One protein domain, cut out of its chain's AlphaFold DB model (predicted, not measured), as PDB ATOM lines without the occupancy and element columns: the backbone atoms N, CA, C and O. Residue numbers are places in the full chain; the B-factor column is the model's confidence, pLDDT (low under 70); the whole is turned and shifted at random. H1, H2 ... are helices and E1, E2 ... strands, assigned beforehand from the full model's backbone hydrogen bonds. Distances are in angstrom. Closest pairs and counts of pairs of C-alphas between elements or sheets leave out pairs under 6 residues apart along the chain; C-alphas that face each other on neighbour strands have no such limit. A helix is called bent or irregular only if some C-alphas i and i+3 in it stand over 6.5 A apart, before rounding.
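AT A GLANCE: This is residues 4 to 140 of the 214 residues of an uncharacterized protein of Mycoplasma anserisalpingitidis (UniProt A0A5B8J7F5). A cluster of crossing helices has a two-stranded hairpin, E1 and E2, at one end of its long axis, and the long helix H7 runs from H5 past H1 to the side of E1. H1 and H3 cross H4, while H5 and the short H6 lie at the end away from the hairpin. The printed part has 137 residues with seven named helices and two named strands, in the order H1, E1, E2, H2, H3, H4, H5, H6, H7; the sheet, order E1 - E2, is antiparallel and the class is mostly helix. It is compact, with a radius of gyration of the C-alphas of 16.5 A, yet elongated, spanning 52 by 32 by 30 A.

IN THESE COORDINATES: E1 is residues 28 to 34, 19.2 A long, from C-alpha 28 at (160.323, 250.443, 142.292); E2 is residues 41 to 47, 19.3 A. H7, residues 112 to 134, is 33.7 A long and ends at C-alpha 134 at (170.051, 261.983, 148.620). H1, residues 4 to 21, is 25.6 A long and begins at C-alpha 4 at (157.031, 267.926, 167.544). H4 is residues 70 to 82, 19.0 A; H5 is residues 88 to 101, 19.5 A. The shorter helices are H2, residues 48 to 54, H3, residues 57 to 64, and H6, residues 104 to 109. H5 is irregular, with C-alphas 97 and 100 at 7.9 A; H2 is irregular, but only just, with C-alphas 49 and 52 at 7.0 A.

HOW THE PARTS SIT: In the hairpin E1 and E2, N 31 and O 44 are within hydrogen-bond range at 2.8 A, as are N 44 and O 31 at 2.7 A. The closest C-alphas of E1 and H7, Trp 33 and Ile 133, are 5.6 A apart. H7 touches H1 at Val 127 and Leu 13, C-alphas 5.9 A apart, at a steep tilt of 53 degrees, the same way. With residues 112 to 116 alone, H7 touches H5, closest C-alphas Ser 112 and Ile 96 at 5.5 A. H4, the hub, touches H1, closest C-alphas Ile 82 and Val 7 at 5.9 A, at 37 degrees, only just steep. It also touches H2, C-alphas of Asn 70 and Pro 52 at 6.2 A, and H3, C-alphas of Leu 74 and Ile 57 at 6.6 A. H3 touches H5 about perpendicular, at 81 degrees, closest C-alphas Leu 63 and Asn 98 at 5.4 A. H6 is close to but not clearly touching H5, closest C-alphas Val 107 and Asn 100 at 6.3 A. H4 and H7 are apart. In H1, H3 and H6 every O i to N i+4 pair is within hydrogen-bond range; H4 has 8 of 9, H5 8 of 10, H7 18 of 19, and H2 1 of 3, beside 3 of 4 O i to N i+3 pairs.

THE WHOLE: The two C-alphas farthest apart, of Asn 39 and Asn 97, are 52.4 A apart. The printed part has no cut and no long link. Mean pLDDT of the printed part is 78.0; residues 20 to 45, 68 to 69 and 132 to 140 are under 70.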
ATOM      1  N   LYS A   4     156.564 267.027 168.617       90.69
ATOM      2  CA  LYS A   4     157.031 267.926 167.544       90.69
ATOM      3  C   LYS A   4     158.092 267.241 166.682       90.69
ATOM      4  O   LYS A   4     158.020 267.307 165.459       90.69
ATOM      5  N   GLU A   5     159.032 266.564 167.331       90.75
ATOM      6  CA  GLU A   5     160.094 265.786 166.698       90.75
ATOM      7  C   GLU A   5     159.521 264.636 165.859       90.75
ATOM      8  O   GLU A   5     159.851 264.502 164.682       90.75
ATOM      9  N   PHE A   6     158.577 263.864 166.405       92.00
ATOM     10  CA  PHE A   6     157.945 262.778 165.654       92.00
ATOM     11  C   PHE A   6     157.179 263.285 164.420       92.00
ATOM     12  O   PHE A   6     157.323 262.742 163.323       92.00
ATOM     13  N   VAL A   7     156.409 264.371 164.562       93.12
ATOM     14  CA  VAL A   7     155.694 264.994 163.437       93.12
ATOM     15  C   VAL A   7     156.663 265.466 162.351       93.12
ATOM     16  O   VAL A   7     156.333 265.358 161.169       93.12
ATOM     17  N   LEU A   8     157.851 265.959 162.713       91.94
ATOM     18  CA  LEU A   8     158.877 266.349 161.743       91.94
ATOM     19  C   LEU A   8     159.341 265.151 160.906       91.94
ATOM     20  O   LEU A   8     159.297 265.223 159.678       91.94
ATOM     21  N   TYR A   9     159.690 264.028 161.541       90.38
ATOM     22  CA  TYR A   9     160.047 262.800 160.820       90.38
ATOM     23  C   TYR A   9     158.921 262.312 159.904       90.38
ATOM     24  O   TYR A   9     159.169 261.897 158.773       90.38
ATOM     25  N   VAL A  10     157.667 262.410 160.347       93.94
ATOM     26  CA  VAL A  10     156.509 261.999 159.539       93.94
ATOM     27  C   VAL A  10     156.249 262.953 158.365       93.94
ATOM     28  O   VAL A  10     155.855 262.500 157.289       93.94
ATOM     29  N   LYS A  11     156.519 264.258 158.512       90.69
ATOM     30  CA  LYS A  11     156.501 265.216 157.391       90.69
ATOM     31  C   LYS A  11     157.571 264.882 156.353       90.69
ATOM     32  O   LYS A  11     157.250 264.808 155.171       90.69
ATOM     33  N   LEU A  12     158.797 264.593 156.789       87.19
ATOM     34  CA  LEU A  12     159.879 264.171 155.893       87.19
ATOM     35  C   LEU A  12     159.530 262.863 155.172       87.19
ATOM     36  O   LEU A  12     159.700 262.754 153.958       87.19
ATOM     37  N   LEU A  13     158.961 261.890 155.893       90.38
ATOM     38  CA  LEU A  13     158.451 260.658 155.295       90.38
ATOM     39  C   LEU A  13     157.405 260.958 154.214       90.38
ATOM     40  O   LEU A  13     157.465 260.368 153.136       90.38
ATOM     41  N   ARG A  14     156.461 261.870 154.471       90.50
ATOM     42  CA  ARG A  14     155.448 262.265 153.485       90.50
ATOM     43  C   ARG A  14     156.087 262.802 152.207       90.50
ATOM     44  O   ARG A  14     155.716 262.340 151.134       90.50
ATOM     45  N   GLU A  15     157.046 263.717 152.313       83.50
ATOM     46  CA  GLU A  15     157.739 264.280 151.146       83.50
ATOM     47  C   GLU A  15     158.494 263.210 150.350       83.50
ATOM     48  O   GLU A  15     158.440 263.182 149.117       83.50
ATOM     49  N   ILE A  16     159.166 262.291 151.050       79.75
ATOM     50  CA  ILE A  16     159.842 261.142 150.441       79.75
ATOM     51  C   ILE A  16     158.833 260.290 149.657       79.75
ATOM     52  O   ILE A  16     159.066 259.961 148.493       79.75
ATOM     53  N   LEU A  17     157.693 259.959 150.270       81.56
ATOM     54  CA  LEU A  17     156.659 259.141 149.638       81.56
ATOM     55  C   LEU A  17     155.983 259.859 148.468       81.56
ATOM     56  O   LEU A  17     155.799 259.241 147.428       81.56
ATOM     57  N   GLU A  18     155.643 261.142 148.579       78.88
ATOM     58  CA  GLU A  18     155.022 261.891 147.478       78.88
ATOM     59  C   GLU A  18     155.878 261.815 146.212       78.88
ATOM     60  O   GLU A  18     155.374 261.484 145.143       78.88
ATOM     61  N   LYS A  19     157.195 261.982 146.339       70.25
ATOM     62  CA  LYS A  19     158.102 261.854 145.194       70.25
ATOM     63  C   LYS A  19     158.307 260.427 144.723       70.25
ATOM     64  O   LYS A  19     158.515 260.172 143.539       70.25
ATOM     65  N   PHE A  20     158.292 259.480 145.651       69.06
ATOM     66  CA  PHE A  20     158.365 258.079 145.283       69.06
ATOM     67  C   PHE A  20     157.146 257.652 144.492       69.06
ATOM     68  O   PHE A  20     157.325 256.851 143.587       69.06
ATOM     69  N   TYR A  21     155.959 258.182 144.781       67.44
ATOM     70  CA  TYR A  21     154.701 257.775 144.162       67.44
ATOM     71  C   TYR A  21     154.225 258.701 143.028       67.44
ATOM     72  O   TYR A  21     153.347 258.286 142.281       67.44
ATOM     73  N   SER A  22     154.840 259.873 142.815       63.16
ATOM     74  CA  SER A  22     154.488 260.807 141.727       63.16
ATOM     75  C   SER A  22     154.810 260.300 140.316       63.16
ATOM     76  O   SER A  22     154.278 260.819 139.344       63.16
ATOM     77  N   ASN A  23     155.678 259.293 140.183       57.66
ATOM     78  CA  ASN A  23     155.947 258.633 138.904       57.66
ATOM     79  C   ASN A  23     155.027 257.415 138.747       57.66
ATOM     80  O   ASN A  23     155.383 256.302 139.168       57.66
ATOM     81  N   GLU A  24     153.841 257.629 138.182       52.19
ATOM     82  CA  GLU A  24     152.900 256.566 137.819       52.19
ATOM     83  C   GLU A  24     153.566 255.595 136.822       52.19
ATOM     84  O   GLU A  24     154.192 256.004 135.851       52.19
ATOM     85  N   GLY A  25     153.525 254.289 137.113       52.91
ATOM     86  CA  GLY A  25     154.088 253.232 136.252       52.91
ATOM     87  C   GLY A  25     155.296 252.466 136.812       52.91
ATOM     88  O   GLY A  25     155.526 251.316 136.433       52.91
ATOM     89  N   HIS A  26     156.042 253.012 137.779       57.72
ATOM     90  CA  HIS A  26     157.195 252.307 138.358       57.72
ATOM     91  C   HIS A  26     156.857 251.595 139.677       57.72
ATOM     92  O   HIS A  26     156.584 252.220 140.687       57.72
ATOM     93  N   LYS A  27     156.976 250.262 139.744       65.31
ATOM     94  CA  LYS A  27     156.805 249.501 141.009       65.31
ATOM     95  C   LYS A  27     157.998 249.617 141.977       65.31
ATOM     96  O   LYS A  27     158.022 249.001 143.045       65.31
ATOM     97  N   LYS A  28     159.042 250.348 141.585       64.25
ATOM     98  CA  LYS A  28     160.323 250.443 142.292       64.25
ATOM     99  C   LYS A  28     160.836 251.873 142.251       64.25
ATOM    100  O   LYS A  28     160.672 252.562 141.253       64.25
ATOM    101  N   ILE A  29     161.493 252.265 143.323       65.00
ATOM    102  CA  ILE A  29     162.249 253.499 143.452       65.00
ATOM    103  C   ILE A  29     163.696 253.159 143.158       65.00
ATOM    104  O   ILE A  29     164.258 252.282 143.804       65.00
ATOM    105  N   ASN A  30     164.277 253.849 142.190       58.62
ATOM    106  CA  ASN A  30     165.697 253.789 141.900       58.62
ATOM    107  C   ASN A  30     166.341 255.013 142.543       58.62
ATOM    108  O   ASN A  30     165.952 256.134 142.230       58.62
ATOM    109  N   THR A  31     167.304 254.805 143.425       57.28
ATOM    110  CA  THR A  31     168.122 255.872 143.992       57.28
ATOM    111  C   THR A  31     169.588 255.502 143.841       57.28
ATOM    112  O   THR A  31     169.932 254.324 143.878       57.28
ATOM    113  N   TYR A  32     170.443 256.480 143.580       55.44
ATOM    114  CA  TYR A  32     171.853 256.240 143.300       55.44
ATOM    115  C   TYR A  32     172.679 256.733 144.476       55.44
ATOM    116  O   TYR A  32     172.536 257.878 144.890       55.44
ATOM    117  N   TRP A  33     173.546 255.871 144.987       59.94
ATOM    118  CA  TRP A  33     174.610 256.258 145.896       59.94
ATOM    119  C   TRP A  33     175.894 256.449 145.086       59.94
ATOM    120  O   TRP A  33     176.324 255.513 144.408       59.94
ATOM    121  N   LYS A  34     176.512 257.635 145.147       54.69
ATOM    122  CA  LYS A  34     177.864 257.824 144.616       54.69
ATOM    123  C   LYS A  34     178.849 257.518 145.733       54.69
ATOM    124  O   LYS A  34     178.928 258.232 146.727       54.69
ATOM    125  N   SER A  35     179.551 256.409 145.582       52.56
ATOM    126  CA  SER A  35     180.617 256.037 146.500       52.56
ATOM    127  C   SER A  35     181.876 256.830 146.148       52.56
ATOM    128  O   SER A  35     182.227 256.924 144.977       52.56
ATOM    129  N   ASN A  36     182.562 257.382 147.149       49.59
ATOM    130  CA  ASN A  36     183.866 258.016 146.937       49.59
ATOM    131  C   ASN A  36     184.999 256.990 146.803       49.59
ATOM    132  O   ASN A  36     186.036 257.281 146.218       49.59
ATOM    133  N   THR A  37     184.803 255.788 147.345       49.28
ATOM    134  CA  THR A  37     185.781 254.693 147.324       49.28
ATOM    135  C   THR A  37     185.631 253.791 146.104       49.28
ATOM    136  O   THR A  37     186.585 253.137 145.686       49.28
ATOM    137  N   LEU A  38     184.444 253.748 145.501       50.91
ATOM    138  CA  LEU A  38     184.194 253.027 144.262       50.91
ATOM    139  C   LEU A  38     184.087 254.048 143.131       50.91
ATOM    140  O   LEU A  38     183.219 254.908 143.164       50.91
ATOM    141  N   ASN A  39     184.876 253.896 142.065       56.06
ATOM    142  CA  ASN A  39     184.791 254.732 140.852       56.06
ATOM    143  C   ASN A  39     183.472 254.538 140.054       56.06
ATOM    144  O   ASN A  39     183.469 254.645 138.826       56.06
ATOM    145  N   LYS A  40     182.369 254.128 140.702       55.28
ATOM    146  CA  LYS A  40     181.087 253.749 140.092       55.28
ATOM    147  C   LYS A  40     179.919 254.061 141.027       55.28
ATOM    148  O   LYS A  40     179.951 253.703 142.203       55.28
ATOM    149  N   ASP A  41     178.848 254.612 140.458       54.47
ATOM    150  CA  ASP A  41     177.583 254.797 141.167       54.47
ATOM    151  C   ASP A  41     176.936 253.433 141.472       54.47
ATOM    152  O   ASP A  41     176.933 252.497 140.658       54.47
ATOM    153  N   ILE A  42     176.328 253.336 142.649       57.97
ATOM    154  CA  ILE A  42     175.575 252.174 143.101       57.97
ATOM    155  C   ILE A  42     174.084 252.478 142.992       57.97
ATOM    156  O   ILE A  42     173.569 253.377 143.653       57.97
ATOM    157  N   LEU A  43     173.360 251.695 142.189       57.44
ATOM    158  CA  LEU A  43     171.906 251.783 142.126       57.44
ATOM    159  C   LEU A  43     171.288 250.989 143.280       57.44
ATOM    160  O   LEU A  43     171.417 249.770 143.352       57.44
ATOM    161  N   ILE A  44     170.539 251.675 144.127       64.50
ATOM    162  CA  ILE A  44     169.699 251.121 145.180       64.50
ATOM    163  C   ILE A  44     168.255 251.129 144.673       64.50
ATOM    164  O   ILE A  44     167.715 252.159 144.274       64.50
ATOM    165  N   GLN A  45     167.614 249.968 144.675       62.09
ATOM    166  CA  GLN A  45     166.228 249.801 144.257       62.09
ATOM    167  C   GLN A  45     165.346 249.442 145.448       62.09
ATOM    168  O   GLN A  45     165.500 248.362 146.011       62.09
ATOM    169  N   ILE A  46     164.368 250.279 145.776       71.19
ATOM    170  CA  ILE A  46     163.390 250.019 146.839       71.19
ATOM    171  C   ILE A  46     162.047 249.687 146.194       71.19
ATOM    172  O   ILE A  46     161.514 250.472 145.413       71.19
ATOM    173  N   LYS A  47     161.473 248.516 146.477       74.19
ATOM    174  CA  LYS A  47     160.140 248.161 145.955       74.19
ATOM    175  C   LYS A  47     159.062 248.957 146.694       74.19
ATOM    176  O   LYS A  47     158.979 248.858 147.915       74.19
ATOM    177  N   ARG A  48     158.218 249.699 145.964       75.25
ATOM    178  CA  ARG A  48     157.167 250.554 146.557       75.25
ATOM    179  C   ARG A  48     156.218 249.748 147.448       75.25
ATOM    180  O   ARG A  48     155.985 250.130 148.591       75.25
ATOM    181  N   ASP A  49     155.792 248.582 146.963       76.38
ATOM    182  CA  ASP A  49     154.863 247.671 147.652       76.38
ATOM    183  C   ASP A  49     155.378 247.187 149.017       76.38
ATOM    184  O   ASP A  49     154.595 246.811 149.890       76.38
ATOM    185  N   ASN A  50     156.696 247.236 149.231       76.50
ATOM    186  CA  ASN A  50     157.321 246.779 150.464       76.50
ATOM    187  C   ASN A  50     157.512 247.899 151.496       76.50
ATOM    188  O   ASN A  50     157.795 247.605 152.655       76.50
ATOM    189  N   ILE A  51     157.334 249.169 151.119       79.88
ATOM    190  CA  ILE A  51     157.526 250.306 152.031       79.88
ATOM    191  C   ILE A  51     156.606 250.226 153.259       79.88
ATOM    192  O   ILE A  51     157.117 250.365 154.370       79.88
ATOM    193  N   PRO A  52     155.294 249.934 153.135       83.56
ATOM    194  CA  PRO A  52     154.430 249.776 154.308       83.56
ATOM    195  C   PRO A  52     154.934 248.693 155.270       83.56
ATOM    196  O   PRO A  52     154.892 248.874 156.485       83.56
ATOM    197  N   HIS A  53     155.484 247.599 154.738       78.19
ATOM    198  CA  HIS A  53     156.086 246.541 155.546       78.19
ATOM    199  C   HIS A  53     157.396 246.985 156.204       78.19
ATOM    200  O   HIS A  53     157.610 246.684 157.377       78.19
ATOM    201  N   MET A  54     158.255 247.728 155.496       77.75
ATOM    202  CA  MET A  54     159.490 248.299 156.050       77.75
ATOM    203  C   MET A  54     159.202 249.275 157.197       77.75
ATOM    204  O   MET A  54     159.915 249.255 158.197       77.75
ATOM    205  N   LEU A  55     158.117 250.039 157.104       84.00
ATOM    206  CA  LEU A  55     157.669 250.983 158.131       84.00
ATOM    207  C   LEU A  55     156.823 250.333 159.247       84.00
ATOM    208  O   LEU A  55     156.456 251.008 160.201       84.00
ATOM    209  N   GLY A  56     156.489 249.040 159.149       83.44
ATOM    210  CA  GLY A  56     155.679 248.344 160.160       83.44
ATOM    211  C   GLY A  56     154.204 248.769 160.196       83.44
ATOM    212  O   GLY A  56     153.540 248.640 161.221       83.44
ATOM    213  N   ILE A  57     153.669 249.268 159.080       88.88
ATOM    214  CA  ILE A  57     152.316 249.840 158.980       88.88
ATOM    215  C   ILE A  57     151.206 248.828 159.262       88.88
ATOM    216  O   ILE A  57     150.153 249.187 159.792       88.88
ATOM    217  N   HIS A  58     151.438 247.551 158.968       85.38
ATOM    218  CA  HIS A  58     150.474 246.492 159.252       85.38
ATOM    219  C   HIS A  58     150.200 246.327 160.753       85.38
ATOM    220  O   HIS A  58     149.082 245.971 161.113       85.38
ATOM    221  N   TYR A  59     151.158 246.647 161.631       89.06
ATOM    222  CA  TYR A  59     150.932 246.624 163.079       89.06
ATOM    223  C   TYR A  59     150.007 247.761 163.513       89.06
ATOM    224  O   TYR A  59     149.023 247.524 164.204       89.06
ATOM    225  N   TRP A  60     150.242 248.981 163.022       92.06
ATOM    226  CA  TRP A  60     149.344 250.113 163.270       92.06
ATOM    227  C   TRP A  60     147.917 249.827 162.804       92.06
ATOM    228  O   TRP A  60     146.954 250.164 163.490       92.06
ATOM    229  N   LYS A  61     147.782 249.159 161.657       89.94
ATOM    230  CA  LYS A  61     146.500 248.706 161.116       89.94
ATOM    231  C   LYS A  61     145.802 247.701 162.043       89.94
ATOM    232  O   LYS A  61     144.618 247.875 162.325       89.94
ATOM    233  N   GLN A  62     146.522 246.687 162.536       90.06
ATOM    234  CA  GLN A  62     145.992 245.705 163.494       90.06
ATOM    235  C   GLN A  62     145.519 246.378 164.789       90.06
ATOM    236  O   GLN A  62     144.415 246.109 165.259       90.06
ATOM    237  N   LEU A  63     146.298 247.328 165.316       92.50
ATOM    238  CA  LEU A  63     145.934 248.084 166.518       92.50
ATOM    239  C   LEU A  63     144.653 248.908 166.324       92.50
ATOM    240  O   LEU A  63     143.868 249.030 167.264       92.50
ATOM    241  N   LYS A  64     144.411 249.448 165.121       89.75
ATOM    242  CA  LYS A  64     143.191 250.208 164.782       89.75
ATOM    243  C   LYS A  64     142.026 249.347 164.265       89.75
ATOM    244  O   LYS A  64     140.965 249.900 163.997       89.75
ATOM    245  N   ASN A  65     142.189 248.026 164.141       85.31
ATOM    246  CA  ASN A  65     141.188 247.105 163.577       85.31
ATOM    247  C   ASN A  65     140.669 247.525 162.183       85.31
ATOM    248  O   ASN A  65     139.475 247.479 161.899       85.31
ATOM    249  N   VAL A  66     141.571 247.987 161.314       83.75
ATOM    250  CA  VAL A  66     141.236 248.414 159.946       83.75
ATOM    251  C   VAL A  66     141.580 247.292 158.966       83.75
ATOM    252  O   VAL A  66     142.643 246.697 159.085       83.75
ATOM    253  N   ASN A  67     140.739 247.026 157.957       70.62
ATOM    254  CA  ASN A  67     140.957 245.932 156.990       70.62
ATOM    255  C   ASN A  67     141.603 246.359 155.652       70.62
ATOM    256  O   ASN A  67     142.156 245.508 154.953       70.62
ATOM    257  N   ASN A  68     141.673 247.655 155.324       62.88
ATOM    258  CA  ASN A  68     142.194 248.139 154.030       62.88
ATOM    259  C   ASN A  68     143.716 247.925 153.843       62.88
ATOM    260  O   ASN A  68     144.505 248.078 154.776       62.88
ATOM    261  N   PHE A  69     144.140 247.523 152.639       56.69
ATOM    262  CA  PHE A  69     145.542 247.273 152.237       56.69
ATOM    263  C   PHE A  69     146.259 248.586 151.824       56.69
ATOM    264  O   PHE A  69     145.659 249.655 151.771       56.69
ATOM    265  N   ASN A  70     147.504 248.556 151.349       70.00
ATOM    266  CA  ASN A  70     148.736 248.743 152.131       70.00
ATOM    267  C   ASN A  70     149.224 250.219 152.109       70.00
ATOM    268  O   ASN A  70     149.689 250.740 153.121       70.00
ATOM    269  N   PHE A  71     149.103 250.907 150.965       75.88
ATOM    270  CA  PHE A  71     149.584 252.284 150.773       75.88
ATOM    271  C   PHE A  71     148.562 253.359 151.172       75.88
ATOM    272  O   PHE A  71     148.925 254.331 151.830       75.88
ATOM    273  N   SER A  72     147.279 253.167 150.857       80.94
ATOM    274  CA  SER A  72     146.223 254.124 151.219       80.94
ATOM    275  C   SER A  72     146.132 254.314 152.735       80.94
ATOM    276  O   SER A  72     145.983 255.433 153.217       80.94
ATOM    277  N   TYR A  73     146.310 253.237 153.507       87.12
ATOM    278  CA  TYR A  73     146.371 253.338 154.964       87.12
ATOM    279  C   TYR A  73     147.624 254.085 155.451       87.12
ATOM    280  O   TYR A  73     147.517 254.901 156.359       87.12
ATOM    281  N   LEU A  74     148.794 253.875 154.832       89.12
ATOM    282  CA  LEU A  74     150.004 254.652 155.141       89.12
ATOM    283  C   LEU A  74     149.771 256.158 154.921       89.12
ATOM    284  O   LEU A  74     150.152 256.962 155.769       89.12
ATOM    285  N   GLN A  75     149.098 256.547 153.834       88.56
ATOM    286  CA  GLN A  75     148.746 257.948 153.576       88.56
ATOM    287  C   GLN A  75     147.792 258.512 154.639       88.56
ATOM    288  O   GLN A  75     147.998 259.630 155.115       88.56
ATOM    289  N   ILE A  76     146.775 257.740 155.040       90.25
ATOM    290  CA  ILE A  76     145.848 258.118 156.117       90.25
ATOM    291  C   ILE A  76     146.608 258.297 157.435       90.25
ATOM    292  O   ILE A  76     146.489 259.345 158.062       90.25
ATOM    293  N   PHE A  77     147.439 257.325 157.808       92.88
ATOM    294  CA  PHE A  77     148.237 257.350 159.033       92.88
ATOM    295  C   PHE A  77     149.145 258.586 159.103       92.88
ATOM    296  O   PHE A  77     149.142 259.313 160.096       92.88
ATOM    297  N   ILE A  78     149.865 258.883 158.016       93.81
ATOM    298  CA  ILE A  78     150.699 260.088 157.901       93.81
ATOM    299  C   ILE A  78     149.857 261.357 158.057       93.81
ATOM    300  O   ILE A  78     150.236 262.267 158.796       93.81
ATOM    301  N   LYS A  79     148.708 261.428 157.375       93.38
ATOM    302  CA  LYS A  79     147.817 262.591 157.429       93.38
ATOM    303  C   LYS A  79     147.302 262.833 158.847       93.38
ATOM    304  O   LYS A  79     147.306 263.977 159.285       93.38
ATOM    305  N   GLU A  80     146.896 261.780 159.556       94.50
ATOM    306  CA  GLU A  80     146.405 261.866 160.936       94.50
ATOM    307  C   GLU A  80     147.465 262.407 161.900       94.50
ATOM    308  O   GLU A  80     147.149 263.244 162.748       94.50
ATOM    309  N   ILE A  81     148.720 261.976 161.758       95.12
ATOM    310  CA  ILE A  81     149.820 262.473 162.592       95.12
ATOM    311  C   ILE A  81     150.119 263.940 162.273       95.12
ATOM    312  O   ILE A  81     150.161 264.772 163.177       95.12
ATOM    313  N   ILE A  82     150.273 264.290 160.989       93.62
ATOM    314  CA  ILE A  82     150.596 265.666 160.570       93.62
ATOM    315  C   ILE A  82     149.483 266.645 160.959       93.62
ATOM    316  O   ILE A  82     149.776 267.776 161.341       93.62
ATOM    317  N   SER A  83     148.215 266.222 160.892       93.81
ATOM    318  CA  SER A  83     147.076 267.050 161.294       93.81
ATOM    319  C   SER A  83     146.850 267.095 162.809       93.81
ATOM    320  O   SER A  83     145.884 267.709 163.248       93.81
ATOM    321  N   GLY A  84     147.661 266.392 163.607       91.31
ATOM    322  CA  GLY A  84     147.519 266.327 165.063       91.31
ATOM    323  C   GLY A  84     146.344 265.482 165.569       91.31
ATOM    324  O   GLY A  84     146.041 265.541 166.757       91.31
ATOM    325  N   LYS A  85     145.696 264.690 164.700       92.88
ATOM    326  CA  LYS A  85     144.622 263.749 165.081       92.88
ATOM    327  C   LYS A  85     145.155 262.509 165.800       92.88
ATOM    328  O   LYS A  85     144.406 261.830 166.488       92.88
ATOM    329  N   SER A  86     146.423 262.169 165.594       92.81
ATOM    330  CA  SER A  86     147.103 261.080 166.296       92.81
ATOM    331  C   SER A  86     148.442 261.589 166.806       92.81
ATOM    332  O   SER A  86     149.435 261.558 166.079       92.81
ATOM    333  N   LYS A  87     148.457 262.113 168.036       94.75
ATOM    334  CA  LYS A  87     149.696 262.565 168.677       94.75
ATOM    335  C   LYS A  87     150.534 261.363 169.107       94.75
ATOM    336  O   LYS A  87     150.018 260.258 169.257       94.75
ATOM    337  N   TYR A  88     151.820 261.595 169.350       94.12
ATOM    338  CA  TYR A  88     152.754 260.576 169.835       94.12
ATOM    339  C   TYR A  88     152.206 259.812 171.053       94.12
ATOM    340  O   TYR A  88     152.145 258.584 171.037       94.12
ATOM    341  N   ASP A  89     151.705 260.534 172.058       94.81
ATOM    342  CA  ASP A  89     151.161 259.928 173.280       94.81
ATOM    343  C   ASP A  89     149.853 259.163 173.032       94.81
ATOM    344  O   ASP A  89     149.594 258.146 173.676       94.81
ATOM    345  N   ASP A  90     149.035 259.607 172.072       95.19
ATOM    346  CA  ASP A  90     147.807 258.904 171.684       95.19
ATOM    347  C   ASP A  90     148.139 257.576 170.996       95.19
ATOM    348  O   ASP A  90     147.482 256.562 171.233       95.19
ATOM    349  N   LEU A  91     149.189 257.559 170.171       95.44
ATOM    350  CA  LEU A  91     149.691 256.347 169.527       95.44
ATOM    351  C   LEU A  91     150.322 255.381 170.538       95.44
ATOM    352  O   LEU A  91     150.143 254.169 170.405       95.44
ATOM    353  N   LEU A  92     151.003 255.894 171.566       96.75
ATOM    354  CA  LEU A  92     151.517 255.073 172.663       96.75
ATOM    355  C   LEU A  92     150.369 254.436 173.456       96.75
ATOM    356  O   LEU A  92     150.365 253.226 173.677       96.75
ATOM    357  N   LYS A  93     149.348 255.222 173.819       96.94
ATOM    358  CA  LYS A  93     148.131 254.707 174.468       96.94
ATOM    359  C   LYS A  93     147.425 253.668 173.599       96.94
ATOM    360  O   LYS A  93     147.015 252.629 174.108       96.94
ATOM    361  N   LEU A  94     147.327 253.912 172.290       96.69
ATOM    362  CA  LEU A  94     146.776 252.952 171.335       96.69
ATOM    363  C   LEU A  94     147.558 251.633 171.357       96.69
ATOM    364  O   LEU A  94     146.935 250.574 171.397       96.69
ATOM    365  N   MET A  95     148.897 251.687 171.348       96.56
ATOM    366  CA  MET A  95     149.735 250.492 171.449       96.56
ATOM    367  C   MET A  95     149.451 249.734 172.743       96.56
ATOM    368  O   MET A  95     149.205 248.539 172.686       96.56
ATOM    369  N   ILE A  96     149.462 250.413 173.892       97.12
ATOM    370  CA  ILE A  96     149.255 249.780 175.201       97.12
ATOM    371  C   ILE A  96     147.879 249.109 175.263       97.12
ATOM    372  O   ILE A  96     147.788 247.924 175.578       97.12
ATOM    373  N   ASN A  97     146.823 249.838 174.898       97.25
ATOM    374  CA  ASN A  97     145.442 249.370 175.029       97.25
ATOM    375  C   ASN A  97     145.108 248.213 174.081       97.25
ATOM    376  O   ASN A  97     144.263 247.382 174.397       97.25
ATOM    377  N   ASN A  98     145.761 248.163 172.918       97.25
ATOM    378  CA  ASN A  98     145.461 247.192 171.870       97.25
ATOM    379  C   ASN A  98     146.612 246.212 171.612       97.25
ATOM    380  O   ASN A  98     146.578 245.506 170.605       97.25
ATOM    381  N   PHE A  99     147.620 246.144 172.487       95.00
ATOM    382  CA  PHE A  99     148.821 245.333 172.257       95.00
ATOM    383  C   PHE A  99     148.487 243.858 172.017       95.00
ATOM    384  O   PHE A  99     149.049 243.220 171.131       95.00
ATOM    385  N   ASN A 100     147.496 243.342 172.746       93.44
ATOM    386  CA  ASN A 100     146.987 241.976 172.622       93.44
ATOM    387  C   ASN A 100     146.360 241.647 171.252       93.44
ATOM    388  O   ASN A 100     146.152 240.471 170.962       93.44
ATOM    389  N   LYS A 101     146.066 242.648 170.409       93.31
ATOM    390  CA  LYS A 101     145.574 242.452 169.035       93.31
ATOM    391  C   LYS A 101     146.687 242.085 168.052       93.31
ATOM    392  O   LYS A 101     146.391 241.677 166.928       93.31
ATOM    393  N   LEU A 102     147.954 242.263 168.431       88.62
ATOM    394  CA  LEU A 102     149.097 241.835 167.624       88.62
ATOM    395  C   LEU A 102     149.271 240.308 167.688       88.62
ATOM    396  O   LEU A 102     148.614 239.618 168.468       88.62
ATOM    397  N   SER A 103     150.153 239.747 166.854       84.94
ATOM    398  CA  SER A 103     150.393 238.299 166.864       84.94
ATOM    399  C   SER A 103     150.922 237.821 168.222       84.94
ATOM    400  O   SER A 103     151.674 238.526 168.898       84.94
ATOM    401  N   LYS A 104     150.567 236.585 168.600       83.19
ATOM    402  CA  LYS A 104     150.976 235.977 169.881       83.19
ATOM    403  C   LYS A 104     152.491 236.033 170.100       83.19
ATOM    404  O   LYS A 104     152.929 236.292 171.215       83.19
ATOM    405  N   ASP A 105     153.276 235.854 169.040       77.00
ATOM    406  CA  ASP A 105     154.739 235.907 169.109       77.00
ATOM    407  C   ASP A 105     155.257 237.300 169.477       77.00
ATOM    408  O   ASP A 105     156.172 237.419 170.288       77.00
ATOM    409  N   ILE A 106     154.652 238.360 168.925       80.56
ATOM    410  CA  ILE A 106     155.004 239.747 169.255       80.56
ATOM    411  C   ILE A 106     154.655 240.019 170.720       80.56
ATOM    412  O   ILE A 106     155.503 240.490 171.475       80.56
ATOM    413  N   VAL A 107     153.432 239.666 171.127       83.81
ATOM    414  CA  VAL A 107     152.925 239.915 172.486       83.81
ATOM    415  C   VAL A 107     153.739 239.169 173.545       83.81
ATOM    416  O   VAL A 107     153.976 239.700 174.624       83.81
ATOM    417  N   LYS A 108     154.200 237.951 173.240       81.06
ATOM    418  CA  LYS A 108     155.040 237.153 174.143       81.06
ATOM    419  C   LYS A 108     156.479 237.670 174.225       81.06
ATOM    420  O   LYS A 108     157.120 237.505 175.258       81.06
ATOM    421  N   LYS A 109     157.007 238.233 173.132       79.38
ATOM    422  CA  LYS A 109     158.427 238.595 173.008       79.38
ATOM    423  C   LYS A 109     158.742 240.023 173.458       79.38
ATOM    424  O   LYS A 109     159.840 240.256 173.953       79.38
ATOM    425  N   TYR A 110     157.825 240.968 173.267       78.50
ATOM    426  CA  TYR A 110     158.084 242.393 173.487       78.50
ATOM    427  C   TYR A 110     157.141 242.983 174.532       78.50
ATOM    428  O   TYR A 110     155.984 242.579 174.635       78.50
ATOM    429  N   LYS A 111     157.603 244.004 175.262       82.88
ATOM    430  CA  LYS A 111     156.698 244.900 175.990       82.88
ATOM    431  C   LYS A 111     156.074 245.890 175.006       82.88
ATOM    432  O   LYS A 111     156.695 246.261 174.012       82.88
ATOM    433  N   SER A 112     154.860 246.350 175.301       86.44
ATOM    434  CA  SER A 112     154.114 247.276 174.438       86.44
ATOM    435  C   SER A 112     154.871 248.579 174.166       86.44
ATOM    436  O   SER A 112     154.941 249.013 173.019       86.44
ATOM    437  N   VAL A 113     155.482 249.175 175.193       85.75
ATOM    438  CA  VAL A 113     156.267 250.416 175.069       85.75
ATOM    439  C   VAL A 113     157.519 250.204 174.212       85.75
ATOM    440  O   VAL A 113     157.780 250.993 173.307       85.75
ATOM    441  N   ASP A 114     158.248 249.110 174.430       78.69
ATOM    442  CA  ASP A 114     159.448 248.784 173.651       78.69
ATOM    443  C   ASP A 114     159.092 248.554 172.177       78.69
ATOM    444  O   ASP A 114     159.765 249.044 171.271       78.69
ATOM    445  N   PHE A 115     157.979 247.860 171.919       82.75
ATOM    446  CA  PHE A 115     157.499 247.627 170.561       82.75
ATOM    447  C   PHE A 115     156.989 248.908 169.885       82.75
ATOM    448  O   PHE A 115     157.169 249.088 168.682       82.75
ATOM    449  N   PHE A 116     156.385 249.825 170.642       89.94
ATOM    450  CA  PHE A 116     156.039 251.158 170.154       89.94
ATOM    451  C   PHE A 116     157.280 251.944 169.724       89.94
ATOM    452  O   PHE A 116     157.317 252.431 168.591       89.94
ATOM    453  N   ASN A 117     158.301 252.006 170.584       81.12
ATOM    454  CA  ASN A 117     159.564 252.674 170.274       81.12
ATOM    455  C   ASN A 117     160.199 252.069 169.015       81.12
ATOM    456  O   ASN A 117     160.555 252.804 168.099       81.12
ATOM    457  N   PHE A 118     160.187 250.738 168.895       77.62
ATOM    458  CA  PHE A 118     160.640 250.038 167.693       77.62
ATOM    459  C   PHE A 118     159.899 250.481 166.418       77.62
ATOM    460  O   PHE A 118     160.527 250.724 165.387       77.62
ATOM    461  N   LEU A 119     158.566 250.609 166.437       85.06
ATOM    462  CA  LEU A 119     157.821 251.071 165.254       85.06
ATOM    463  C   LEU A 119     158.134 252.527 164.889       85.06
ATOM    464  O   LEU A 119     158.181 252.856 163.702       85.06
ATOM    465  N   VAL A 120     158.353 253.387 165.885       86.94
ATOM    466  CA  VAL A 120     158.756 254.784 165.678       86.94
ATOM    467  C   VAL A 120     160.159 254.856 165.070       86.94
ATOM    468  O   VAL A 120     160.362 255.530 164.059       86.94
ATOM    469  N   GLU A 121     161.114 254.110 165.618       76.88
ATOM    470  CA  GLU A 121     162.496 254.058 165.133       76.88
ATOM    471  C   GLU A 121     162.594 253.588 163.684       76.88
ATOM    472  O   GLU A 121     163.375 254.134 162.909       76.88
ATOM    473  N   ARG A 122     161.740 252.655 163.252       79.31
ATOM    474  CA  ARG A 122     161.689 252.233 161.841       79.31
ATOM    475  C   ARG A 122     161.388 253.379 160.880       79.31
ATOM    476  O   ARG A 122     161.944 253.407 159.782       79.31
ATOM    477  N   ILE A 123     160.518 254.310 161.271       86.12
ATOM    478  CA  ILE A 123     160.212 255.499 160.467       86.12
ATOM    479  C   ILE A 123     161.453 256.389 160.375       86.12
ATOM    480  O   ILE A 123     161.832 256.800 159.280       86.12
ATOM    481  N   ILE A 124     162.111 256.631 161.509       80.06
ATOM    482  CA  ILE A 124     163.304 257.484 161.613       80.06
ATOM    483  C   ILE A 124     164.446 256.921 160.770       80.06
ATOM    484  O   ILE A 124     165.001 257.625 159.929       80.06
ATOM    485  N   ILE A 125     164.751 255.631 160.932       72.38
ATOM    486  CA  ILE A 125     165.804 254.940 160.184       72.38
ATOM    487  C   ILE A 125     165.529 255.018 158.685       72.38
ATOM    488  O   ILE A 125     166.438 255.309 157.914       72.38
ATOM    489  N   PHE A 126     164.284 254.786 158.258       78.06
ATOM    490  CA  PHE A 126     163.930 254.877 156.845       78.06
ATOM    491  C   PHE A 126     164.133 256.295 156.295       78.06
ATOM    492  O   PHE A 126     164.735 256.454 155.236       78.06
ATOM    493  N   VAL A 127     163.674 257.324 157.012       81.88
ATOM    494  CA  VAL A 127     163.851 258.727 156.606       81.88
ATOM    495  C   VAL A 127     165.334 259.088 156.520       81.88
ATOM    496  O   VAL A 127     165.770 259.617 155.498       81.88
ATOM    497  N   ASN A 128     166.116 258.751 157.547       73.38
ATOM    498  CA  ASN A 128     167.549 259.039 157.596       73.38
ATOM    499  C   ASN A 128     168.304 258.308 156.490       73.38
ATOM    500  O   ASN A 128     169.114 258.920 155.800       73.38
ATOM    501  N   PHE A 129     167.982 257.037 156.249       72.75
ATOM    502  CA  PHE A 129     168.566 256.255 155.167       72.75
ATOM    503  C   PHE A 129     168.364 256.927 153.804       72.75
ATOM    504  O   PHE A 129     169.325 257.131 153.060       72.75
ATOM    505  N   ILE A 130     167.127 257.322 153.487       73.50
ATOM    506  CA  ILE A 130     166.840 258.028 152.237       73.50
ATOM    507  C   ILE A 130     167.573 259.370 152.195       73.50
ATOM    508  O   ILE A 130     168.177 259.689 151.175       73.50
ATOM    509  N   ASN A 131     167.581 260.132 153.288       71.06
ATOM    510  CA  ASN A 131     168.270 261.418 153.350       71.06
ATOM    511  C   ASN A 131     169.786 261.292 153.100       71.06
ATOM    512  O   ASN A 131     170.346 262.059 152.318       71.06
ATOM    513  N   CYS A 132     170.443 260.293 153.695       67.31
ATOM    514  CA  CYS A 132     171.862 260.003 153.471       67.31
ATOM    515  C   CYS A 132     172.162 259.696 151.999       67.31
ATOM    516  O   CYS A 132     173.151 260.187 151.454       67.31
ATOM    517  N   ILE A 133     171.295 258.923 151.336       62.69
ATOM    518  CA  ILE A 133     171.452 258.644 149.905       62.69
ATOM    519  C   ILE A 133     171.326 259.931 149.082       62.69
ATOM    520  O   ILE A 133     172.126 260.166 148.181       62.69
ATOM    521  N   LEU A 134     170.338 260.772 149.390       62.12
ATOM    522  CA  LEU A 134     170.051 261.983 148.620       62.12
ATOM    523  C   LEU A 134     171.119 263.063 148.749       62.12
ATOM    524  O   LEU A 134     171.426 263.727 147.763       62.12
ATOM    525  N   ASN A 135     171.698 263.215 149.936       58.78
ATOM    526  CA  ASN A 135     172.755 264.196 150.176       58.78
ATOM    527  C   ASN A 135     174.141 263.686 149.777       58.78
ATOM    528  O   ASN A 135     175.127 264.384 149.993       58.78
ATOM    529  N   ASN A 136     174.227 262.475 149.219       51.91
ATOM    530  CA  ASN A 136     175.485 261.846 148.842       51.91
ATOM    531  C   ASN A 136     176.521 261.859 149.988       51.91
ATOM    532  O   ASN A 136     177.717 262.004 149.755       51.91
ATOM    533  N   SER A 137     176.047 261.742 151.235       49.19
ATOM    534  CA  SER A 137     176.861 261.812 152.457       49.19
ATOM    535  C   SER A 137     177.352 260.442 152.930       49.19
ATOM    536  O   SER A 137     177.913 260.302 154.008       49.19
ATOM    537  N   LEU A 138     177.171 259.418 152.103       49.38
ATOM    538  CA  LEU A 138     177.590 258.035 152.321       49.38
ATOM    539  C   LEU A 138     179.090 257.832 151.987       49.38
ATOM    540  O   LEU A 138     179.472 256.796 151.450       49.38
ATOM    541  N   ASN A 139     179.930 258.847 152.214       34.25
ATOM    542  CA  ASN A 139     181.315 258.885 151.726       34.25
ATOM    543  C   ASN A 139     182.246 257.917 152.465       34.25
ATOM    544  O   ASN A 139     183.134 257.355 151.838       34.25
ATOM    545  N   GLU A 140     181.962 257.644 153.731       30.52
ATOM    546  CA  GLU A 140     182.541 256.594 154.562       30.52
ATOM    547  C   GLU A 140     181.461 256.232 155.582       30.52
ATOM    548  O   GLU A 140     180.938 257.102 156.274       30.52
TER     549      GLU A 140